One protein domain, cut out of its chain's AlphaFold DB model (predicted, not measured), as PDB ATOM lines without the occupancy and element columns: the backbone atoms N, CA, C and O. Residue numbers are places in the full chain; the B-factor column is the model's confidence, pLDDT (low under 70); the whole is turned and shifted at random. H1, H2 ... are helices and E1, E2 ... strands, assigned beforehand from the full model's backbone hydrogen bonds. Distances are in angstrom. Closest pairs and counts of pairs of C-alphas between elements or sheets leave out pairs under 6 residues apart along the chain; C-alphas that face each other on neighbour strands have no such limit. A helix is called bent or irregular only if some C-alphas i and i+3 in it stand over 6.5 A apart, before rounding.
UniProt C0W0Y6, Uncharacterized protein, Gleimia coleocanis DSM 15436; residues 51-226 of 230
ATOM      1  N   SER A  51     525.267 413.947 341.550       56.66
ATOM      2  CA  SER A  51     525.728 413.220 340.377       56.66
ATOM      3  C   SER A  51     525.256 411.773 340.402       56.66
ATOM      4  O   SER A  51     524.782 411.298 339.384       56.66
ATOM      5  N   ASP A  52     525.291 411.071 341.531       64.00
ATOM      6  CA  ASP A  52     524.777 409.697 341.618       64.00
ATOM      7  C   ASP A  52     523.247 409.625 341.471       64.00
ATOM      8  O   ASP A  52     522.729 408.695 340.845       64.00
ATOM      9  N   ARG A  53     522.509 410.611 342.006       66.50
ATOM     10  CA  ARG A  53     521.044 410.716 341.849       66.50
ATOM     11  C   ARG A  53     520.666 410.952 340.392       66.50
ATOM     12  O   ARG A  53     519.789 410.266 339.873       66.50
ATOM     13  N   GLU A  54     521.359 411.855 339.715       65.38
ATOM     14  CA  GLU A  54     521.122 412.164 338.309       65.38
ATOM     15  C   GLU A  54     521.618 411.042 337.383       65.38
ATOM     16  O   GLU A  54     520.887 410.597 336.498       65.38
ATOM     17  N   ASN A  55     522.796 410.473 337.654       71.25
ATOM     18  CA  ASN A  55     523.347 409.337 336.910       71.25
ATOM     19  C   ASN A  55     522.472 408.087 337.027       71.25
ATOM     20  O   ASN A  55     522.420 407.290 336.090       71.25
ATOM     21  N   SER A  56     521.756 407.916 338.144       71.75
ATOM     22  CA  SER A  56     520.837 406.788 338.320       71.75
ATOM     23  C   SER A  56     519.709 406.764 337.285       71.75
ATOM     24  O   SER A  56     519.167 405.694 337.008       71.75
ATOM     25  N   LEU A  57     519.384 407.915 336.686       79.25
ATOM     26  CA  LEU A  57     518.376 408.027 335.638       79.25
ATOM     27  C   LEU A  57     518.898 407.564 334.273       79.25
ATOM     28  O   LEU A  57     518.094 407.203 333.418       79.25
ATOM     29  N   GLY A  58     520.215 407.553 334.046       82.88
ATOM     30  CA  GLY A  58     520.824 407.117 332.787       82.88
ATOM     31  C   GLY A  58     520.154 407.719 331.540       82.88
ATOM     32  O   GLY A  58     519.906 408.921 331.460       82.88
ATOM     33  N   GLU A  59     519.831 406.874 330.558       86.50
ATOM     34  CA  GLU A  59     519.125 407.285 329.331       86.50
ATOM     35  C   GLU A  59     517.654 407.669 329.564       86.50
ATOM     36  O   GLU A  59     517.094 408.470 328.812       86.50
ATOM     37  N   TYR A  60     517.024 407.153 330.625       89.19
ATOM     38  CA  TYR A  60     515.654 407.528 330.981       89.19
ATOM     39  C   TYR A  60     515.581 409.023 331.318       89.19
ATOM     40  O   TYR A  60     514.711 409.736 330.819       89.19
ATOM     41  N   GLY A  61     516.570 409.530 332.060       85.62
ATOM     42  CA  GLY A  61     516.688 410.952 332.389       85.62
ATOM     43  C   GLY A  61     516.823 411.865 331.171       85.62
ATOM     44  O   GLY A  61     516.317 412.979 331.189       85.62
ATOM     45  N   LYS A  62     517.447 411.397 330.089       86.31
ATOM     46  CA  LYS A  62     517.638 412.191 328.863       86.31
ATOM     47  C   LYS A  62     516.396 412.255 327.973       86.31
ATOM     48  O   LYS A  62     516.325 413.103 327.092       86.31
ATOM     49  N   SER A  63     515.462 411.327 328.158       90.12
ATOM     50  CA  SER A  63     514.284 411.151 327.299       90.12
ATOM     51  C   SER A  63     512.980 411.623 327.941       90.12
ATOM     52  O   SER A  63     511.958 411.667 327.263       90.12
ATOM     53  N   HIS A  64     513.015 411.983 329.226       93.69
ATOM     54  CA  HIS A  64     511.840 412.368 330.001       93.69
ATOM     55  C   HIS A  64     512.099 413.661 330.765       93.69
ATOM     56  O   HIS A  64     513.180 413.855 331.326       93.69
ATOM     57  N   GLU A  65     511.084 414.516 330.833       93.56
ATOM     58  CA  GLU A  65     511.125 415.782 331.562       93.56
ATOM     59  C   GLU A  65     510.490 415.680 332.947       93.56
ATOM     60  O   GLU A  65     509.801 414.710 333.272       93.56
ATOM     61  N   LEU A  66     510.748 416.690 333.776       92.62
ATOM     62  CA  LEU A  66     509.953 416.910 334.978       92.62
ATOM     63  C   LEU A  66     508.556 417.429 334.589       92.62
ATOM     64  O   LEU A  66     508.432 418.162 333.604       92.62
ATOM     65  N   PRO A  67     507.504 417.101 335.357       91.19
ATOM     66  CA  PRO A  67     506.172 417.648 335.125       91.19
ATOM     67  C   PRO A  67     506.176 419.174 335.265       91.19
ATOM     68  O   PRO A  67     506.719 419.698 336.234       91.19
ATOM     69  N   LEU A  68     505.515 419.895 334.354       88.62
ATOM     70  CA  LEU A  68     505.485 421.365 334.393       88.62
ATOM     71  C   LEU A  68     504.933 421.908 335.722       88.62
ATOM     72  O   LEU A  68     505.544 422.787 336.314       88.62
ATOM     73  N   GLY A  69     503.847 421.321 336.242       82.50
ATOM     74  CA  GLY A  69     503.276 421.731 337.531       82.50
ATOM     75  C   GLY A  69     504.223 421.527 338.722       82.50
ATOM     76  O   GLY A  69     504.134 422.258 339.702       82.50
ATOM     77  N   PHE A  70     505.168 420.581 338.631       89.12
ATOM     78  CA  PHE A  70     506.233 420.444 339.626       89.12
ATOM     79  C   PHE A  70     507.261 421.572 339.508       89.12
ATOM     80  O   PHE A  70     507.661 422.138 340.520       89.12
ATOM     81  N   ILE A  71     507.679 421.901 338.280       89.81
ATOM     82  CA  ILE A  71     508.644 422.978 338.021       89.81
ATOM     83  C   ILE A  71     508.090 424.310 338.537       89.81
ATOM     84  O   ILE A  71     508.779 424.995 339.284       89.81
ATOM     85  N   GLU A  72     506.838 424.635 338.211       87.81
ATOM     86  CA  GLU A  72     506.185 425.876 338.645       87.81
ATOM     87  C   GLU A  72     506.079 425.972 340.175       87.81
ATOM     88  O   GLU A  72     506.378 427.020 340.750       87.81
ATOM     89  N   LEU A  73     505.705 424.876 340.851       85.50
ATOM     90  CA  LEU A  73     505.663 424.824 342.315       85.50
ATOM     91  C   LEU A  73     507.062 425.007 342.920       85.50
ATOM     92  O   LEU A  73     507.239 425.786 343.853       85.50
ATOM     93  N   ALA A  74     508.063 424.321 342.366       88.00
ATOM     94  CA  ALA A  74     509.435 424.403 342.844       88.00
ATOM     95  C   ALA A  74     510.029 425.805 342.665       88.00
ATOM     96  O   ALA A  74     510.691 426.308 343.569       88.00
ATOM     97  N   GLU A  75     509.789 426.447 341.522       87.88
ATOM     98  CA  GLU A  75     510.223 427.822 341.270       87.88
ATOM     99  C   GLU A  75     509.558 428.802 342.238       87.88
ATOM    100  O   GLU A  75     510.243 429.666 342.782       87.88
ATOM    101  N   ALA A  76     508.257 428.647 342.500       86.69
ATOM    102  CA  ALA A  76     507.540 429.490 343.451       86.69
ATOM    103  C   ALA A  76     508.088 429.339 344.879       86.69
ATOM    104  O   ALA A  76     508.392 430.342 345.524       86.69
ATOM    105  N   GLU A  77     508.266 428.106 345.359       87.44
ATOM    106  CA  GLU A  77     508.776 427.855 346.709       87.44
ATOM    107  C   GLU A  77     510.232 428.297 346.875       87.44
ATOM    108  O   GLU A  77     510.571 428.963 347.850       87.44
ATOM    109  N   LEU A  78     511.110 427.959 345.928       85.00
ATOM    110  CA  LEU A  78     512.537 428.271 346.039       85.00
ATOM    111  C   LEU A  78     512.838 429.753 345.779       85.00
ATOM    112  O   LEU A  78     513.840 430.258 346.274       85.00
ATOM    113  N   ALA A  79     511.974 430.486 345.072       85.75
ATOM    114  CA  ALA A  79     512.113 431.937 344.942       85.75
ATOM    115  C   ALA A  79     511.904 432.679 346.275       85.75
ATOM    116  O   ALA A  79     512.469 433.759 346.463       85.75
ATOM    117  N   GLU A  80     511.124 432.117 347.209       84.75
ATOM    118  CA  GLU A  80     510.937 432.693 348.550       84.75
ATOM    119  C   GLU A  80     512.182 432.534 349.438       84.75
ATOM    120  O   GLU A  80     512.369 433.310 350.381       84.75
ATOM    121  N   TYR A  81     513.049 431.564 349.131       82.94
ATOM    122  CA  TYR A  81     514.172 431.173 349.978       82.94
ATOM    123  C   TYR A  81     515.493 431.143 349.203       82.94
ATOM    124  O   TYR A  81     515.749 430.198 348.460       82.94
ATOM    125  N   PRO A  82     516.391 432.121 349.412       76.38
ATOM    126  CA  PRO A  82     517.659 432.199 348.693       76.38
ATOM    127  C   PRO A  82     518.690 431.211 349.269       76.38
ATOM    128  O   PRO A  82     519.670 431.626 349.887       76.38
ATOM    129  N   LEU A  83     518.441 429.911 349.098       73.56
ATOM    130  CA  LEU A  83     519.396 428.838 349.384       73.56
ATOM    131  C   LEU A  83     520.453 428.823 348.272       73.56
ATOM    132  O   LEU A  83     520.126 428.592 347.104       73.56
ATOM    133  N   GLU A  84     521.714 429.085 348.610       73.81
ATOM    134  CA  GLU A  84     522.805 429.197 347.639       73.81
ATOM    135  C   GLU A  84     523.795 428.026 347.779       73.81
ATOM    136  O   GLU A  84     524.145 427.644 348.897       73.81
ATOM    137  N   PRO A  85     524.312 427.446 346.677       68.19
ATOM    138  CA  PRO A  85     525.400 426.471 346.748       68.19
ATOM    139  C   PRO A  85     526.707 427.107 347.251       68.19
ATOM    140  O   PRO A  85     526.966 428.289 346.995       68.19
ATOM    141  N   PRO A  86     527.624 426.329 347.863       66.69
ATOM    142  CA  PRO A  86     529.002 426.777 348.012       66.69
ATOM    143  C   PRO A  86     529.641 427.024 346.640       66.69
ATOM    144  O   PRO A  86     529.433 426.257 345.712       66.69
ATOM    145  N   VAL A  87     530.509 428.036 346.535       66.50
ATOM    146  CA  VAL A  87     531.123 428.517 345.271       66.50
ATOM    147  C   VAL A  87     531.785 427.423 344.410       66.50
ATOM    148  O   VAL A  87     531.894 427.574 343.199       66.50
ATOM    149  N   ALA A  88     532.250 426.330 345.022       62.56
ATOM    150  CA  ALA A  88     532.899 425.216 344.325       62.56
ATOM    151  C   ALA A  88     531.933 424.104 343.866       62.56
ATOM    152  O   ALA A  88     532.386 423.128 343.274       62.56
ATOM    153  N   TYR A  89     530.641 424.226 344.166       62.19
ATOM    154  CA  TYR A  89     529.609 423.240 343.862       62.19
ATOM    155  C   TYR A  89     528.626 423.824 342.848       62.19
ATOM    156  O   TYR A  89     528.284 425.007 342.895       62.19
ATOM    157  N   GLU A  90     528.166 422.990 341.920       64.25
ATOM    158  CA  GLU A  90     527.105 423.378 340.994       64.25
ATOM    159  C   GLU A  90     525.764 423.505 341.731       64.25
ATOM    160  O   GLU A  90     525.505 422.821 342.726       64.25
ATOM    161  N   ALA A  91     524.902 424.398 341.238       64.19
ATOM    162  CA  ALA A  91     523.532 424.489 341.722       64.19
ATOM    163  C   ALA A  91     522.811 423.152 341.478       64.19
ATOM    164  O   ALA A  91     522.902 422.578 340.393       64.19
ATOM    165  N   ALA A  92     522.080 422.657 342.478       66.56
ATOM    166  CA  ALA A  92     521.315 421.433 342.340       66.56
ATOM    167  C   ALA A  92     520.200 421.635 341.320       66.56
ATOM    168  O   ALA A  92     519.372 422.536 341.463       66.56
ATOM    169  N   THR A  93     520.148 420.782 340.301       77.88
ATOM    170  CA  THR A  93     518.999 420.766 339.403       77.88
ATOM    171  C   THR A  93     517.802 420.161 340.140       77.88
ATOM    172  O   THR A  93     517.949 419.233 340.943       77.88
ATOM    173  N   LEU A  94     516.587 420.633 339.839       81.50
ATOM    174  CA  LEU A  94     515.354 420.005 340.336       81.50
ATOM    175  C   LEU A  94     515.321 418.504 340.013       81.50
ATOM    176  O   LEU A  94     514.841 417.695 340.799       81.50
ATOM    177  N   ARG A  95     515.901 418.120 338.874       85.31
ATOM    178  CA  ARG A  95     516.020 416.732 338.428       85.31
ATOM    179  C   ARG A  95     516.887 415.896 339.366       85.31
ATOM    180  O   ARG A  95     516.532 414.759 339.663       85.31
ATOM    181  N   ALA A  96     517.996 416.447 339.842       77.31
ATOM    182  CA  ALA A  96     518.889 415.763 340.763       77.31
ATOM    183  C   ALA A  96     518.348 415.746 342.208       77.31
ATOM    184  O   ALA A  96     518.588 414.780 342.937       77.31
ATOM    185  N   MET A  97     517.568 416.757 342.613       78.12
ATOM    186  CA  MET A  97     516.874 416.766 343.912       78.12
ATOM    187  C   MET A  97     515.648 415.842 343.942       78.12
ATOM    188  O   MET A  97     515.400 415.200 344.959       78.12
ATOM    189  N   PHE A  98     514.926 415.704 342.826       84.00
ATOM    190  CA  PHE A  98     513.693 414.913 342.726       84.00
ATOM    191  C   PHE A  98     513.729 413.923 341.546       84.00
ATOM    192  O   PHE A  98     512.843 413.936 340.684       84.00
ATOM    193  N   PRO A  99     514.729 413.022 341.482       84.88
ATOM    194  CA  PRO A  99     514.900 412.099 340.354       84.88
ATOM    195  C   PRO A  99     513.706 411.152 340.177       84.88
ATOM    196  O   PRO A  99     513.402 410.732 339.060       84.88
ATOM    197  N   GLN A 100     512.972 410.854 341.251       86.88
ATOM    198  CA  GLN A 100     511.747 410.063 341.195       86.88
ATOM    199  C   GLN A 100     510.642 410.712 340.358       86.88
ATOM    200  O   GLN A 100     509.779 409.990 339.877       86.88
ATOM    201  N   LEU A 101     510.654 412.035 340.168       91.94
ATOM    202  CA  LEU A 101     509.611 412.757 339.432       91.94
ATOM    203  C   LEU A 101     509.869 412.850 337.932       91.94
ATOM    204  O   LEU A 101     509.010 413.299 337.181       91.94
ATOM    205  N   VAL A 102     511.035 412.415 337.461       92.56
ATOM    206  CA  VAL A 102     511.342 412.426 336.031       92.56
ATOM    207  C   VAL A 102     510.400 411.485 335.280       92.56
ATOM    208  O   VAL A 102     510.307 410.297 335.602       92.56
ATOM    209  N   GLY A 103     509.704 412.019 334.276       93.56
ATOM    210  CA  GLY A 103     508.678 411.300 333.520       93.56
ATOM    211  C   GLY A 103     507.441 410.930 334.339       93.56
ATOM    212  O   GLY A 103     506.689 410.057 333.920       93.56
ATOM    213  N   ALA A 104     507.244 411.541 335.511       93.62
ATOM    214  CA  ALA A 104     506.042 411.331 336.299       93.62
ATOM    215  C   ALA A 104     504.824 412.011 335.660       93.62
ATOM    216  O   ALA A 104     504.939 412.986 334.916       93.62
ATOM    217  N   GLU A 105     503.640 411.525 336.002       93.44
ATOM    218  CA  GLU A 105     502.368 412.130 335.617       93.44
ATOM    219  C   GLU A 105     501.749 412.839 336.818       93.44
ATOM    220  O   GLU A 105     501.761 412.310 337.931       93.44
ATOM    221  N   VAL A 106     501.173 414.022 336.600       91.88
ATOM    222  CA  VAL A 106     500.320 414.671 337.606       91.88
ATOM    223  C   VAL A 106     499.010 413.894 337.676       91.88
ATOM    224  O   VAL A 106     498.318 413.766 336.666       91.88
ATOM    225  N   ILE A 107     498.669 413.381 338.856       92.19
ATOM    226  CA  ILE A 107     497.416 412.642 339.072       92.19
ATOM    227  C   ILE A 107     496.401 413.433 339.900       92.19
ATOM    228  O   ILE A 107     495.204 413.187 339.781       92.19
ATOM    229  N   GLU A 108     496.865 414.392 340.702       89.62
ATOM    230  CA  GLU A 108     496.028 415.268 341.520       89.62
ATOM    231  C   GLU A 108     496.735 416.612 341.730       89.62
ATOM    232  O   GLU A 108     497.952 416.644 341.908       89.62
ATOM    233  N   GLN A 109     495.979 417.712 341.702       87.62
ATOM    234  CA  GLN A 109     496.473 419.061 341.980       87.62
ATOM    235  C   GLN A 109     495.359 419.893 342.622       87.62
ATOM    236  O   GLN A 109     494.260 419.991 342.070       87.62
ATOM    237  N   GLY A 110     495.652 420.504 343.769       84.75
ATOM    238  CA  GLY A 110     494.709 421.325 344.525       84.75
ATOM    239  C   GLY A 110     495.401 422.256 345.518       84.75
ATOM    240  O   GLY A 110     496.612 422.454 345.456       84.75
ATOM    241  N   GLU A 111     494.622 422.836 346.432       81.50
ATOM    242  CA  GLU A 111     495.140 423.755 347.461       81.50
ATOM    243  C   GLU A 111     496.071 423.051 348.461       81.50
ATOM    244  O   GLU A 111     497.022 423.659 348.947       81.50
ATOM    245  N   ASP A 112     495.836 421.761 348.715       80.88
ATOM    246  CA  ASP A 112     496.602 420.959 349.674       80.88
ATOM    247  C   ASP A 112     497.901 420.378 349.089       80.88
ATOM    248  O   ASP A 112     498.705 419.804 349.826       80.88
ATOM    249  N   GLY A 113     498.125 420.517 347.777       84.56
ATOM    250  CA  GLY A 113     499.340 420.040 347.123       84.56
ATOM    251  C   GLY A 113     499.140 419.404 345.750       84.56
ATOM    252  O   GLY A 113     498.087 419.515 345.114       84.56
ATOM    253  N   ILE A 114     500.195 418.730 345.292       87.00
ATOM    254  CA  ILE A 114     500.249 418.007 344.019       87.00
ATOM    255  C   ILE A 114     500.679 416.564 344.277       87.00
ATOM    256  O   ILE A 114     501.647 416.310 344.997       87.00
ATOM    257  N   ALA A 115     499.980 415.616 343.658       90.06
ATOM    258  CA  ALA A 115     500.371 414.216 343.650       90.06
ATOM    259  C   ALA A 115     500.876 413.803 342.266       90.06
ATOM    260  O   ALA A 115     500.253 414.083 341.234       90.06
ATOM    261  N   PHE A 116     501.989 413.078 342.261       90.88
ATOM    262  CA  PHE A 116     502.641 412.567 341.065       90.88
ATOM    263  C   PHE A 116     502.696 411.049 341.091       90.88
ATOM    264  O   PHE A 116     502.954 410.444 342.133       90.88
ATOM    265  N   ARG A 117     502.512 410.435 339.925       93.69
ATOM    266  CA  ARG A 117     502.712 409.005 339.712       93.69
ATOM    267  C   ARG A 117     503.938 408.774 338.846       93.69
ATOM    268  O   ARG A 117     503.973 409.209 337.699       93.69
ATOM    269  N   SER A 118     504.884 408.004 339.363       92.50
ATOM    270  CA  SER A 118     506.078 407.572 338.639       92.50
ATOM    271  C   SER A 118     506.028 406.070 338.408       92.50
ATOM    272  O   SER A 118     505.876 405.287 339.349       92.50
ATOM    273  N   THR A 119     506.150 405.651 337.151       89.44
ATOM    274  CA  THR A 119     506.154 404.227 336.803       89.44
ATOM    275  C   THR A 119     507.493 403.577 337.157       89.44
ATOM    276  O   THR A 119     508.491 404.242 337.444       89.44
ATOM    277  N   VAL A 120     507.529 402.244 337.104       88.44
ATOM    278  CA  VAL A 120     508.754 401.450 337.297       88.44
ATOM    279  C   VAL A 120     509.791 401.615 336.177       88.44
ATOM    280  O   VAL A 120     510.897 401.086 336.309       88.44
ATOM    281  N   ASP A 121     509.461 402.331 335.097       91.62
ATOM    282  CA  ASP A 121     510.413 402.671 334.035       91.62
ATOM    283  C   ASP A 121     511.402 403.743 334.498       91.62
ATOM    284  O   ASP A 121     512.559 403.733 334.075       91.62
ATOM    285  N   ASN A 122     510.989 404.608 335.435       90.94
ATOM    286  CA  ASN A 122     511.917 405.463 336.156       90.94
ATOM    287  C   ASN A 122     512.742 404.589 337.126       90.94
ATOM    288  O   ASN A 122     512.201 404.064 338.108       90.94
ATOM    289  N   PRO A 123     514.063 404.441 336.912       88.38
ATOM    290  CA  PRO A 123     514.896 403.545 337.714       88.38
ATOM    291  C   PRO A 123     514.995 403.980 339.183       88.38
ATOM    292  O   PRO A 123     515.089 403.128 340.073       88.38
ATOM    293  N   TYR A 124     514.934 405.285 339.460       85.50
ATOM    294  CA  TYR A 124     514.953 405.804 340.824       85.50
ATOM    295  C   TYR A 124     513.614 405.570 341.525       85.50
ATOM    296  O   TYR A 124     513.594 405.090 342.660       85.50
ATOM    297  N   ALA A 125     512.494 405.817 340.837       85.12
ATOM    298  CA  ALA A 125     511.164 405.521 341.365       85.12
ATOM    299  C   ALA A 125     510.997 404.022 341.645       85.12
ATOM    300  O   ALA A 125     510.535 403.653 342.720       85.12
ATOM    301  N   LYS A 126     511.469 403.147 340.747       85.44
ATOM    302  CA  LYS A 126     511.499 401.693 340.963       85.44
ATOM    303  C   LYS A 126     512.310 401.312 342.202       85.44
ATOM    304  O   LYS A 126     511.860 400.496 343.001       85.44
ATOM    305  N   LYS A 127     513.501 401.893 342.377       83.44
ATOM    306  CA  LYS A 127     514.351 401.647 343.554       83.44
ATOM    307  C   LYS A 127     513.647 402.049 344.852       83.44
ATOM    308  O   LYS A 127     513.792 401.343 345.847       83.44
ATOM    309  N   LEU A 128     512.930 403.172 344.853       81.19
ATOM    310  CA  LEU A 128     512.139 403.621 346.000       81.19
ATOM    311  C   LEU A 128     510.949 402.703 346.264       81.19
ATOM    312  O   LEU A 128     510.794 402.234 347.387       81.19
ATOM    313  N   LEU A 129     510.180 402.392 345.223       80.88
ATOM    314  CA  LEU A 129     509.006 401.533 345.299       80.88
ATOM    315  C   LEU A 129     509.354 400.173 345.911       80.88
ATOM    316  O   LEU A 129     508.734 399.767 346.881       80.88
ATOM    317  N   LEU A 130     510.441 399.539 345.464       81.00
ATOM    318  CA  LEU A 130     510.913 398.264 346.021       81.00
ATOM    319  C   LEU A 130     511.270 398.311 347.519       81.00
ATOM    320  O   LEU A 130     511.375 397.259 348.146       81.00
ATOM    321  N   LYS A 131     511.496 399.496 348.095       80.19
ATOM    322  CA  LYS A 131     511.741 399.665 349.535       80.19
ATOM    323  C   LYS A 131     510.459 399.930 350.317       80.19
ATOM    324  O   LYS A 131     510.367 399.512 351.467       80.19
ATOM    325  N   THR A 132     509.525 400.673 349.732       77.06
ATOM    326  CA  THR A 132     508.336 401.184 350.429       77.06
ATOM    327  C   THR A 132     507.105 400.316 350.207       77.06
ATOM    328  O   THR A 132     506.333 400.114 351.137       77.06
ATOM    329  N   ASP A 133     506.937 399.803 348.992       82.19
ATOM    330  CA  ASP A 133     505.837 398.944 348.560       82.19
ATOM    331  C   ASP A 133     506.323 397.979 347.452       82.19
ATOM    332  O   ASP A 133     506.191 398.270 346.260       82.19
ATOM    333  N   PRO A 134     506.937 396.839 347.828       83.12
ATOM    334  CA  PRO A 134     507.549 395.908 346.876       83.12
ATOM    335  C   PRO A 134     506.577 395.269 345.876       83.12
ATOM    336  O   PRO A 134     507.018 394.814 344.822       83.12
ATOM    337  N   GLU A 135     505.287 395.222 346.209       87.06
ATOM    338  CA  GLU A 135     504.230 394.652 345.363       87.06
ATOM    339  C   GLU A 135     503.527 395.726 344.512       87.06
ATOM    340  O   GLU A 135     502.700 395.406 343.653       87.06
ATOM    341  N   GLY A 136     503.853 397.003 344.732       83.75
ATOM    342  CA  GLY A 136     503.281 398.134 344.018       83.75
ATOM    343  C   GLY A 136     503.716 398.202 342.554       83.75
ATOM    344  O   GLY A 136     504.797 397.761 342.160       83.75
ATOM    345  N   SER A 137     502.872 398.810 341.717       86.69
ATOM    346  CA  SER A 137     503.138 398.990 340.281       86.69
ATOM    347  C   SER A 137     503.629 400.391 339.905       86.69
ATOM    348  O   SER A 137     504.052 400.612 338.770       86.69
ATOM    349  N   ALA A 138     503.537 401.354 340.822       88.69
ATOM    350  CA  ALA A 138     503.983 402.728 340.628       88.69
ATOM    351  C   ALA A 138     504.259 403.395 341.978       88.69
ATOM    352  O   ALA A 138     503.606 403.088 342.973       88.69
ATOM    353  N   LEU A 139     505.194 404.342 341.989       86.31
ATOM    354  CA  LEU A 139     505.421 405.219 343.130       86.31
ATOM    355  C   LEU A 139     504.459 406.403 343.039       86.31
ATOM    356  O   LEU A 139     504.434 407.095 342.022       86.31
ATOM    357  N   VAL A 140     503.709 406.659 344.109       88.56
ATOM    358  CA  VAL A 140     502.934 407.893 344.258       88.56
ATOM    359  C   VAL A 140     503.658 408.804 345.242       88.56
ATOM    360  O   VAL A 140     504.016 408.374 346.336       88.56
ATOM    361  N   SER A 141     503.931 410.040 344.829       85.69
ATOM    362  CA  SER A 141     504.583 411.065 345.651       85.69
ATOM    363  C   SER A 141     503.649 412.254 345.819       85.69
ATOM    364  O   SER A 141     503.145 412.769 344.824       85.69
ATOM    365  N   HIS A 142     503.442 412.691 347.058       86.69
ATOM    366  CA  HIS A 142     502.621 413.852 347.394       86.69
ATOM    367  C   HIS A 142     503.523 414.997 347.850       86.69
ATOM    368  O   HIS A 142     504.448 414.762 348.625       86.69
ATOM    369  N   PHE A 143     503.245 416.205 347.364       84.31
ATOM    370  CA  PHE A 143     503.944 417.433 347.731       84.31
ATOM    371  C   PHE A 143     502.928 418.467 348.182       84.31
ATOM    372  O   PHE A 143     502.171 418.988 347.359       84.31
ATOM    373  N   ALA A 144     502.917 418.748 349.477       84.50
ATOM    374  CA  ALA A 144     502.232 419.894 350.043       84.50
ATOM    375  C   ALA A 144     503.068 421.171 349.834       84.50
ATOM    376  O   ALA A 144     504.286 421.088 349.632       84.50
ATOM    377  N   PRO A 145     502.450 422.363 349.915       82.19
ATOM    378  CA  PRO A 145     503.189 423.619 349.903       82.19
ATOM    379  C   PRO A 145     504.283 423.645 350.981       82.19
ATOM    380  O   PRO A 145     503.996 423.514 352.173       82.19
ATOM    381  N   GLY A 146     505.525 423.860 350.559       82.31
ATOM    382  CA  GLY A 146     506.714 423.920 351.408       82.31
ATOM    383  C   GLY A 146     507.556 422.647 351.428       82.31
ATOM    384  O   GLY A 146     508.704 422.699 351.878       82.31
ATOM    385  N   ASP A 147     507.045 421.518 350.929       83.19
ATOM    386  CA  ASP A 147     507.795 420.256 350.914       83.19
ATOM    387  C   ASP A 147     509.051 420.349 350.034       83.19
ATOM    388  O   ASP A 147     510.079 419.741 350.350       83.19
ATOM    389  N   ILE A 148     509.009 421.142 348.955       83.56
ATOM    390  CA  ILE A 148     510.163 421.338 348.068       83.56
ATOM    391  C   ILE A 148     511.215 422.192 348.770       83.56
ATOM    392  O   ILE A 148     512.396 421.837 348.753       83.56
ATOM    393  N   ALA A 149     510.803 423.274 349.434       83.25
ATOM    394  CA  ALA A 149     511.706 424.105 350.230       83.25
ATOM    395  C   ALA A 149     512.365 423.310 351.373       83.25
ATOM    396  O   ALA A 149     513.564 423.466 351.635       83.25
ATOM    397  N   VAL A 150     511.613 422.432 352.042       81.44
ATOM    398  CA  VAL A 150     512.127 421.563 353.113       81.44
ATOM    399  C   VAL A 150     513.122 420.536 352.569       81.44
ATOM    400  O   VAL A 150     514.196 420.362 353.147       81.44
ATOM    401  N   GLU A 151     512.821 419.880 351.448       78.25
ATOM    402  CA  GLU A 151     513.760 418.937 350.828       78.25
ATOM    403  C   GLU A 151     515.041 419.646 350.370       78.25
ATOM    404  O   GLU A 151     516.148 419.183 350.660       78.25
ATOM    405  N   ALA A 152     514.906 420.804 349.719       77.56
ATOM    406  CA  ALA A 152     516.039 421.625 349.308       77.56
ATOM    407  C   ALA A 152     516.884 422.055 350.517       77.56
ATOM    408  O   ALA A 152     518.111 422.033 350.452       77.56
ATOM    409  N   THR A 153     516.243 422.374 351.642       76.94
ATOM    410  CA  THR A 153     516.910 422.710 352.903       76.94
ATOM    411  C   THR A 153     517.808 421.578 353.396       76.94
ATOM    412  O   THR A 153     518.982 421.808 353.698       76.94
ATOM    413  N   PHE A 154     517.295 420.349 353.471       75.12
ATOM    414  CA  PHE A 154     518.099 419.206 353.912       75.12
ATOM    415  C   PHE A 154     519.203 418.862 352.919       75.12
ATOM    416  O   PHE A 154     520.326 418.562 353.334       75.12
ATOM    417  N   TYR A 155     518.906 418.960 351.625       75.19
ATOM    418  CA  TYR A 155     519.887 418.761 350.573       75.19
ATOM    419  C   TYR A 155     521.056 419.755 350.699       75.19
ATOM    420  O   TYR A 155     522.212 419.343 350.834       75.19
ATOM    421  N   TRP A 156     520.773 421.060 350.737       75.38
ATOM    422  CA  TRP A 156     521.804 422.096 350.802       75.38
ATOM    423  C   TRP A 156     522.621 422.038 352.088       75.38
ATOM    424  O   TRP A 156     523.828 422.273 352.059       75.38
ATOM    425  N   GLN A 157     522.011 421.635 353.201       73.50
ATOM    426  CA  GLN A 157     522.754 421.383 354.433       73.50
ATOM    427  C   GLN A 157     523.821 420.304 354.272       73.50
ATOM    428  O   GLN A 157     524.921 420.479 354.797       73.50
ATOM    429  N   CYS A 158     523.531 419.207 353.566       73.25
ATOM    430  CA  CYS A 158     524.526 418.168 353.303       73.25
ATOM    431  C   CYS A 158     525.698 418.725 352.479       73.25
ATOM    432  O   CYS A 158     526.852 418.514 352.845       73.25
ATOM    433  N   VAL A 159     525.413 419.523 351.443       73.81
ATOM    434  CA  VAL A 159     526.440 420.147 350.586       73.81
ATOM    435  C   VAL A 159     527.319 421.125 351.366       73.81
ATOM    436  O   VAL A 159     528.545 421.094 351.263       73.81
ATOM    437  N   TRP A 160     526.713 421.999 352.171       75.44
ATOM    438  CA  TRP A 160     527.454 422.972 352.976       75.44
ATOM    439  C   TRP A 160     528.292 422.312 354.066       75.44
ATOM    440  O   TRP A 160     529.419 422.745 354.322       75.44
ATOM    441  N   SER A 161     527.773 421.245 354.669       73.69
ATOM    442  CA  SER A 161     528.485 420.457 355.677       73.69
ATOM    443  C   SER A 161     529.694 419.729 355.070       73.69
ATOM    444  O   SER A 161     530.782 419.759 355.646       73.69
ATOM    445  N   GLU A 162     529.561 419.169 353.863       73.31
ATOM    446  CA  GLU A 162     530.678 418.589 353.103       73.31
ATOM    447  C   GLU A 162     531.727 419.653 352.731       73.31
ATOM    448  O   GLU A 162     532.929 419.486 352.967       73.31
ATOM    449  N   ALA A 163     531.285 420.801 352.208       72.38
ATOM    450  CA  ALA A 163     532.173 421.904 351.856       72.38
ATOM    451  C   ALA A 163     532.959 422.419 353.075       72.38
ATOM    452  O   ALA A 163     534.139 422.777 352.956       72.38
ATOM    453  N   LEU A 164     532.324 422.447 354.251       72.12
ATOM    454  CA  LEU A 164     532.967 422.792 355.513       72.12
ATOM    455  C   LEU A 164     534.003 421.736 355.919       72.12
ATOM    456  O   LEU A 164     535.139 422.112 356.211       72.12
ATOM    457  N   GLN A 165     533.664 420.444 355.865       71.94
ATOM    458  CA  GLN A 165     534.595 419.345 356.152       71.94
ATOM    459  C   GLN A 165     535.857 419.429 355.284       71.94
ATOM    460  O   GLN A 165     536.972 419.426 355.813       71.94
ATOM    461  N   ASN A 166     535.691 419.588 353.969       68.50
ATOM    462  CA  ASN A 166     536.798 419.723 353.017       68.50
ATOM    463  C   ASN A 166     537.707 420.918 353.348       68.50
ATOM    464  O   ASN A 166     538.918 420.885 353.135       68.50
ATOM    465  N   THR A 167     537.137 421.979 353.918       69.88
ATOM    466  CA  THR A 167     537.889 423.181 354.293       69.88
ATOM    467  C   THR A 167     538.606 423.018 355.633       69.88
ATOM    468  O   THR A 167     539.767 423.417 355.747       69.88
ATOM    469  N   LEU A 168     537.965 422.383 356.619       68.00
ATOM    470  CA  LEU A 168     538.588 422.037 357.900       68.00
ATOM    471  C   LEU A 168     539.778 421.089 357.699       68.00
ATOM    472  O   LEU A 168     540.825 421.294 358.312       68.00
ATOM    473  N   ALA A 169     539.659 420.115 356.790       64.19
ATOM    474  CA  ALA A 169     540.760 419.233 356.400       64.19
ATOM    475  C   ALA A 169     541.921 419.990 355.718       64.19
ATOM    476  O   ALA A 169     543.079 419.602 355.860       64.19
ATOM    477  N   GLY A 170     541.621 421.087 355.011       63.22
ATOM    478  CA  GLY A 170     542.596 421.947 354.330       63.22
ATOM    479  C   GLY A 170     543.139 423.128 355.152       63.22
ATOM    480  O   GLY A 170     543.979 423.870 354.646       63.22
ATOM    481  N   GLY A 171     542.678 423.336 356.393       58.97
ATOM    482  CA  GLY A 171     543.177 424.382 357.300       58.97
ATOM    483  C   GLY A 171     542.657 425.814 357.068       58.97
ATOM    484  O   GLY A 171     543.218 426.751 357.635       58.97
ATOM    485  N   GLY A 172     541.605 426.020 356.266       58.12
ATOM    486  CA  GLY A 172     540.967 427.336 356.064       58.12
ATOM    487  C   GLY A 172     539.683 427.483 356.890       58.12
ATOM    488  O   GLY A 172     538.928 426.523 356.989       58.12
ATOM    489  N   THR A 173     539.405 428.639 357.516       55.00
ATOM    490  CA  THR A 173     538.286 428.686 358.495       55.00
ATOM    491  C   THR A 173     537.399 429.938 358.534       55.00
ATOM    492  O   THR A 173     536.448 429.928 359.295       55.00
ATOM    493  N   GLY A 174     537.646 431.021 357.787       57.53
ATOM    494  CA  GLY A 174     536.903 432.285 358.008       57.53
ATOM    495  C   GLY A 174     535.595 432.446 357.219       57.53
ATOM    496  O   GLY A 174     534.522 432.618 357.781       57.53
ATOM    497  N   GLU A 175     535.688 432.422 355.893       58.59
ATOM    498  CA  GLU A 175     534.606 432.855 354.993       58.59
ATOM    499  C   GLU A 175     533.473 431.826 354.861       58.59
ATOM    500  O   GLU A 175     532.300 432.176 354.753       58.59
ATOM    501  N   LYS A 176     533.806 430.535 354.935       63.88
ATOM    502  CA  LYS A 176     532.826 429.453 354.776       63.88
ATOM    503  C   LYS A 176     531.969 429.220 356.022       63.88
ATOM    504  O   LYS A 176     530.839 428.773 355.884       63.88
ATOM    505  N   GLU A 177     532.455 429.578 357.213       64.56
ATOM    506  CA  GLU A 177     531.678 429.504 358.461       64.56
ATOM    507  C   GLU A 177     530.500 430.495 358.439       64.56
ATOM    508  O   GLU A 177     529.378 430.141 358.794       64.56
ATOM    509  N   ALA A 178     530.718 431.707 357.915       69.56
ATOM    510  CA  ALA A 178     529.662 432.706 357.743       69.56
ATOM    511  C   ALA A 178     528.566 432.248 356.764       69.56
ATOM    512  O   ALA A 178     527.384 432.475 357.017       69.56
ATOM    513  N   ASN A 179     528.941 431.561 355.681       71.69
ATOM    514  CA  ASN A 179     527.972 431.039 354.715       71.69
ATOM    515  C   ASN A 179     527.171 429.857 355.279       71.69
ATOM    516  O   ASN A 179     525.956 429.831 355.119       71.69
ATOM    517  N   VAL A 180     527.805 428.945 356.027       71.88
ATOM    518  CA  VAL A 180     527.091 427.867 356.738       71.88
ATOM    519  C   VAL A 180     526.058 428.440 357.718       71.88
ATOM    520  O   VAL A 180     524.943 427.937 357.802       71.88
ATOM    521  N   LEU A 181     526.389 429.528 358.423       72.12
ATOM    522  CA  LEU A 181     525.456 430.209 359.332       72.12
ATOM    523  C   LEU A 181     524.323 430.950 358.597       72.12
ATOM    524  O   LEU A 181     523.180 430.936 359.069       72.12
ATOM    525  N   LYS A 182     524.611 431.585 357.450       76.50
ATOM    526  CA  LYS A 182     523.593 432.206 356.578       76.50
ATOM    527  C   LYS A 182     522.571 431.157 356.135       76.50
ATOM    528  O   LYS A 182     521.375 431.345 356.337       76.50
ATOM    529  N   GLU A 183     523.051 430.034 355.623       76.06
ATOM    530  CA  GLU A 183     522.220 428.925 355.144       76.06
ATOM    531  C   GLU A 183     521.432 428.276 356.278       76.06
ATOM    532  O   GLU A 183     520.232 428.045 356.149       76.06
ATOM    533  N   ALA A 184     522.056 428.091 357.446       76.56
ATOM    534  CA  ALA A 184     521.359 427.620 358.634       76.56
ATOM    535  C   ALA A 184     520.215 428.564 359.054       76.56
ATOM    536  O   ALA A 184     519.183 428.120 359.555       76.56
ATOM    537  N   THR A 185     520.357 429.872 358.831       82.06
ATOM    538  CA  THR A 185     519.290 430.836 359.134       82.06
ATOM    539  C   THR A 185     518.102 430.675 358.186       82.06
ATOM    540  O   THR A 185     516.964 430.638 358.653       82.06
ATOM    541  N   VAL A 186     518.344 430.535 356.880       84.62
ATOM    542  CA  VAL A 186     517.279 430.326 355.878       84.62
ATOM    543  C   VAL A 186     516.588 428.979 356.101       84.62
ATOM    544  O   VAL A 186     515.364 428.913 356.203       84.62
ATOM    545  N   ALA A 187     517.371 427.918 356.290       81.69
ATOM    546  CA  ALA A 187     516.884 426.583 356.615       81.69
ATOM    547  C   ALA A 187     515.991 426.566 357.865       81.69
ATOM    548  O   ALA A 187     514.946 425.916 357.879       81.69
ATOM    549  N   LYS A 188     516.366 427.324 358.906       82.94
ATOM    550  CA  LYS A 188     515.544 427.473 360.108       82.94
ATOM    551  C   LYS A 188     514.175 428.074 359.789       82.94
ATOM    552  O   LYS A 188     513.176 427.540 360.252       82.94
ATOM    553  N   GLN A 189     514.126 429.142 358.991       87.00
ATOM    554  CA  GLN A 189     512.871 429.811 358.617       87.00
ATOM    555  C   GLN A 189     511.933 428.879 357.841       87.00
ATOM    556  O   GLN A 189     510.726 428.880 358.080       87.00
ATOM    557  N   ILE A 190     512.484 428.066 356.938       83.75
ATOM    558  CA  ILE A 190     511.728 427.064 356.173       83.75
ATOM    559  C   ILE A 190     511.153 426.003 357.114       83.75
ATOM    560  O   ILE A 190     509.952 425.736 357.088       83.75
ATOM    561  N   LEU A 191     511.994 425.425 357.978       80.62
ATOM    562  CA  LEU A 191     511.565 424.393 358.919       80.62
ATOM    563  C   LEU A 191     510.563 424.935 359.945       80.62
ATOM    564  O   LEU A 191     509.598 424.248 360.246       80.62
ATOM    565  N   GLU A 192     510.718 426.165 360.436       85.25
ATOM    566  CA  GLU A 192     509.743 426.805 361.333       85.25
ATOM    567  C   GLU A 192     508.364 426.962 360.689       85.25
ATOM    568  O   GLU A 192     507.352 426.801 361.372       85.25
ATOM    569  N   LYS A 193     508.317 427.264 359.388       86.94
ATOM    570  CA  LYS A 193     507.066 427.493 358.659       86.94
ATOM    571  C   LYS A 193     506.368 426.190 358.278       86.94
ATOM    572  O   LYS A 193     505.157 426.089 358.459       86.94
ATOM    573  N   TYR A 194     507.110 425.222 357.746       82.12
ATOM    574  CA  TYR A 194     506.519 424.044 357.106       82.12
ATOM    575  C   TYR A 194     506.670 422.768 357.935       82.12
ATOM    576  O   TYR A 194     505.729 421.986 358.043       82.12
ATOM    577  N   ASN A 195     507.818 422.583 358.592       79.62
ATOM    578  CA  ASN A 195     508.223 421.300 359.170       79.62
ATOM    579  C   ASN A 195     508.854 421.448 360.580       79.62
ATOM    580  O   ASN A 195     509.972 420.964 360.814       79.62
ATOM    581  N   PRO A 196     508.166 422.095 361.550       77.75
ATOM    582  CA  PRO A 196     508.763 422.503 362.826       77.75
ATOM    583  C   PRO A 196     509.201 421.324 363.702       77.75
ATOM    584  O   PRO A 196     510.105 421.458 364.522       77.75
ATOM    585  N   GLN A 197     508.617 420.143 363.497       71.44
ATOM    586  CA  GLN A 197     508.995 418.907 364.183       71.44
ATOM    587  C   GLN A 197     510.448 418.475 363.926       71.44
ATOM    588  O   GLN A 197     510.981 417.670 364.684       71.44
ATOM    589  N   TYR A 198     511.095 418.999 362.880       69.06
ATOM    590  CA  TYR A 198     512.494 418.700 362.563       69.06
ATOM    591  C   TYR A 198     513.479 419.778 363.044       69.06
ATOM    592  O   TYR A 198     514.681 419.644 362.811       69.06
ATOM    593  N   LEU A 199     513.008 420.831 363.727       70.81
ATOM    594  CA  LEU A 199     513.863 421.933 364.179       70.81
ATOM    595  C   LEU A 199     514.920 421.499 365.190       70.81
ATOM    596  O   LEU A 199     516.067 421.913 365.058       70.81
ATOM    597  N   ASP A 200     514.571 420.657 366.160       68.81
ATOM    598  CA  ASP A 200     515.520 420.235 367.199       68.81
ATOM    599  C   ASP A 200     516.684 419.439 366.592       68.81
ATOM    600  O   ASP A 200     517.851 419.750 366.834       68.81
ATOM    601  N   ALA A 201     516.370 418.489 365.703       67.75
ATOM    602  CA  ALA A 201     517.369 417.726 364.957       67.75
ATOM    603  C   ALA A 201     518.228 418.624 364.046       67.75
ATOM    604  O   ALA A 201     519.415 418.370 363.836       67.75
ATOM    605  N   PHE A 202     517.639 419.689 363.499       71.81
ATOM    606  CA  PHE A 202     518.350 420.674 362.691       71.81
ATOM    607  C   PHE A 202     519.283 421.572 363.525       71.81
ATOM    608  O   PHE A 202     520.408 421.851 363.105       71.81
ATOM    609  N   VAL A 203     518.859 422.009 364.714       72.38
ATOM    610  CA  VAL A 203     519.687 422.811 365.629       72.38
ATOM    611  C   VAL A 203     520.879 421.996 366.122       72.38
ATOM    612  O   VAL A 203     522.011 422.464 366.001       72.38
ATOM    613  N   GLU A 204     520.648 420.768 366.590       69.69
ATOM    614  CA  GLU A 204     521.708 419.854 367.033       69.69
ATOM    615  C   GLU A 204     522.766 419.642 365.935       69.69
ATOM    616  O   GLU A 204     523.970 419.728 366.185       69.69
ATOM    617  N   ARG A 205     522.326 419.476 364.683       66.88
ATOM    618  CA  ARG A 205     523.200 419.368 363.506       66.88
ATOM    619  C   ARG A 205     524.050 420.625 363.281       66.88
ATOM    620  O   ARG A 205     525.255 420.524 363.064       66.88
ATOM    621  N   ASN A 206     523.458 421.817 363.335       70.75
ATOM    622  CA  ASN A 206     524.213 423.062 363.140       70.75
ATOM    623  C   ASN A 206     525.225 423.326 364.260       70.75
ATOM    624  O   ASN A 206     526.271 423.940 364.028       70.75
ATOM    625  N   GLU A 207     524.958 422.837 365.467       73.31
ATOM    626  CA  GLU A 207     525.953 422.866 366.531       73.31
ATOM    627  C   GLU A 207     527.177 421.995 366.209       73.31
ATOM    628  O   GLU A 207     528.299 422.393 366.523       73.31
ATOM    629  N   LEU A 208     527.005 420.846 365.545       68.31
ATOM    630  CA  LEU A 208     528.136 420.021 365.091       68.31
ATOM    631  C   LEU A 208     528.981 420.753 364.042       68.31
ATOM    632  O   LEU A 208     530.211 420.763 364.140       68.31
ATOM    633  N   ASN A 209     528.330 421.442 363.100       65.44
ATOM    634  CA  ASN A 209     529.005 422.256 362.084       65.44
ATOM    635  C   ASN A 209     529.887 423.357 362.701       65.44
ATOM    636  O   ASN A 209     530.977 423.640 362.211       65.44
ATOM    637  N   THR A 210     529.465 423.956 363.814       65.75
ATOM    638  CA  THR A 210     530.181 425.081 364.446       65.75
ATOM    639  C   THR A 210     531.252 424.653 365.457       65.75
ATOM    640  O   THR A 210     532.196 425.404 365.712       65.75
ATOM    641  N   LYS A 211     531.190 423.429 366.002       66.25
ATOM    642  CA  LYS A 211     532.147 422.925 367.014       66.25
ATOM    643  C   LYS A 211     533.496 422.446 366.446       66.25
ATOM    644  O   LYS A 211     534.355 422.023 367.217       66.25
ATOM    645  N   LYS A 212     533.728 422.544 365.127       61.25
ATOM    646  CA  LYS A 212     534.993 422.178 364.438       61.25
ATOM    647  C   LYS A 212     535.465 420.738 364.690       61.25
ATOM    648  O   LYS A 212     536.645 420.432 364.514       61.25
ATOM    649  N   ASN A 213     534.566 419.833 365.071       69.31
ATOM    650  CA  ASN A 213     534.895 418.423 365.222       69.31
ATOM    651  C   ASN A 213     534.692 417.702 363.886       69.31
ATOM    652  O   ASN A 213     533.635 417.140 363.616       69.31
ATOM    653  N   ALA A 214     535.723 417.736 363.037       67.06
ATOM    654  CA  ALA A 214     535.673 417.155 361.695       67.06
ATOM    655  C   ALA A 214     535.287 415.666 361.695       67.06
ATOM    656  O   ALA A 214     534.689 415.199 360.731       67.06
ATOM    657  N   LYS A 215     535.600 414.929 362.770       73.50
ATOM    658  CA  LYS A 215     535.232 413.518 362.899       73.50
ATOM    659  C   LYS A 215     533.741 413.346 363.184       73.50
ATOM    660  O   LYS A 215     533.094 412.598 362.470       73.50
ATOM    661  N   GLU A 216     533.193 414.052 364.174       72.88
ATOM    662  CA  GLU A 216     531.749 413.988 364.473       72.88
ATOM    663  C   GLU A 216     530.908 414.476 363.291       72.88
ATOM    664  O   GLU A 216     529.893 413.866 362.970       72.88
ATOM    665  N   LEU A 217     531.364 415.521 362.595       68.25
ATOM    666  CA  LEU A 217     530.723 415.982 361.368       68.25
ATOM    667  C   LEU A 217     530.798 414.929 360.253       68.25
ATOM    668  O   LEU A 217     529.813 414.711 359.555       68.25
ATOM    669  N   SER A 218     531.938 414.251 360.098       67.88
ATOM    670  CA  SER A 218     532.102 413.173 359.117       67.88
ATOM    671  C   SER A 218     531.215 411.963 359.420       67.88
ATOM    672  O   SER A 218     530.603 411.425 358.502       67.88
ATOM    673  N   ASP A 219     531.146 411.533 360.681       72.50
ATOM    674  CA  ASP A 219     530.304 410.411 361.116       72.50
ATOM    675  C   ASP A 219     528.821 410.764 360.892       72.50
ATOM    676  O   ASP A 219     528.056 409.985 360.325       72.50
ATOM    677  N   TRP A 220     528.437 412.000 361.222       70.12
ATOM    678  CA  TRP A 220     527.092 412.509 360.984       70.12
ATOM    679  C   TRP A 220     526.739 412.577 359.486       70.12
ATOM    680  O   TRP A 220     525.667 412.111 359.087       70.12
ATOM    681  N   LEU A 221     527.639 413.102 358.644       65.38
ATOM    682  CA  LEU A 221     527.484 413.135 357.183       65.38
ATOM    683  C   LEU A 221     527.320 411.727 356.602       65.38
ATOM    684  O   LEU A 221     526.490 411.525 355.717       65.38
ATOM    685  N   TYR A 222     528.070 410.750 357.108       65.00
ATOM    686  CA  TYR A 222     527.953 409.357 356.682       65.00
ATOM    687  C   TYR A 222     526.572 408.777 357.014       65.00
ATOM    688  O   TYR A 222     525.902 408.236 356.132       65.00
ATOM    689  N   ASP A 223     526.115 408.949 358.254       64.06
ATOM    690  CA  ASP A 223     524.855 408.366 358.724       64.06
ATOM    691  C   ASP A 223     523.608 409.047 358.130       64.06
ATOM    692  O   ASP A 223     522.565 408.406 357.997       64.06
ATOM    693  N   ASN A 224     523.698 410.331 357.759       61.41
ATOM    694  CA  ASN A 224     522.523 411.151 357.422       61.41
ATOM    695  C   ASN A 224     522.509 411.697 355.988       61.41
ATOM    696  O   ASN A 224     521.434 411.926 355.436       61.41
ATOM    697  N   CYS A 225     523.679 411.919 355.388       61.69
ATOM    698  CA  CYS A 225     523.829 412.445 354.028       61.69
ATOM    699  C   CYS A 225     524.434 411.422 353.062       61.69
ATOM    700  O   CYS A 225     524.534 411.716 351.876       61.69
ATOM    701  N   ASN A 226     524.873 410.264 353.585       56.62
ATOM    702  CA  ASN A 226     525.321 409.068 352.874       56.62
ATOM    703  C   ASN A 226     526.102 409.392 351.582       56.62
ATOM    704  O   ASN A 226     525.827 408.886 350.491       56.62
TER     705      ASN A 226
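Overview. This is residues 51 to 226 of the 230 residues of an uncharacterized protein of Gleimia coleocanis DSM 15436 (UniProt C0W0Y6). A small three-strand sheet makes a wall at one end, with H3 and H5 over one face and its other face bare; beyond it lies an up-and-down bundle of four helices, H6 to H9, each running against the one before. H6, the longest helix, begins close after E3 and runs away from the sheet; short H4 lies between the two parts. The printed part has 176 residues with nine named helices and three strands, in the order H1 H2 H3 H4 E1 E2 H5 E3 H6 H7 H8 H9; the class is mostly helix, and the sheet E1 E2 E3 is antiparallel. It is compact, with a radius of gyration of the C-alphas of 17.3 A and spans of 48 by 33 by 28 A.

Along the chain. Find C-alpha 51 at (525.728, 413.220, 340.377), where H1, residues 51 to 55, begins. H2 is residues 58 to 63, H3 68 to 80, 18.9 A long, and H4 94 to 97. Strands E1, 105 to 110, and E2, 113 to 119, come next, then H5, 123 to 132, and E3, 138 to 143. From C-alpha 147 at (507.795, 420.256, 350.914), H6 runs 35.0 A to residue 170. H7, 175 to 194, is 29.5 A long; H8, 196 to 210, is irregular, with C-alphas 197 and 200 7.3 A apart. H9, 214 to 225, ends at C-alpha 225, (523.829, 412.445, 354.028).

Arrangement. Look first at H6, the hub: it touches H7 in a helical hairpin, C-alphas 153 and 187 closest at 5.4 A, a shallow tilt of 20 degrees, opposite ways. With residues 158 to 169 alone it touches H9, C-alphas 158 and 225 at 5.8 A. H7 and H8 form another helical hairpin, C-alphas 191 and 199 closest at 6.2 A; H8 and H9 only just touch, and only at the corner, with 3 pairs of C-alphas within 8 A. Residues 74 to 78 of H3 touch H6, C-alphas 77 and 149 closest at 5.9 A. H4 touches H1, C-alphas 96 and 54 at 4.9 A; H2 touches no helix. In the hairpin E1 and E2, N 107 and O 115 are 2.9 A apart; between E2 and E3, N 116 and O 141 are 2.8 A apart, both within hydrogen-bond range. On the same face of the sheet, H3 has a height over the sheet of 11.8 A and H5 of 7.4 A. Each O i to N i+4 pair is within hydrogen-bond range in H1, H6 and H9, against 1 of 2 in H2, 8 of 9 in H3, 5 of 6 in H5, 15 of 16 in H7 and 9 of 11 in H8; H4 is too short for one.

Size, cuts and confidence. The two C-alphas farthest apart, of Glu 135 and Gly 174, are 51.4 A apart. The printed part has no cut; the link from H3 to H4, residues 81 to 93, is long. Mean pLDDT of the printed part is 77.9, with 45 residues under 70, among them 85 to 92 and 166 to 178.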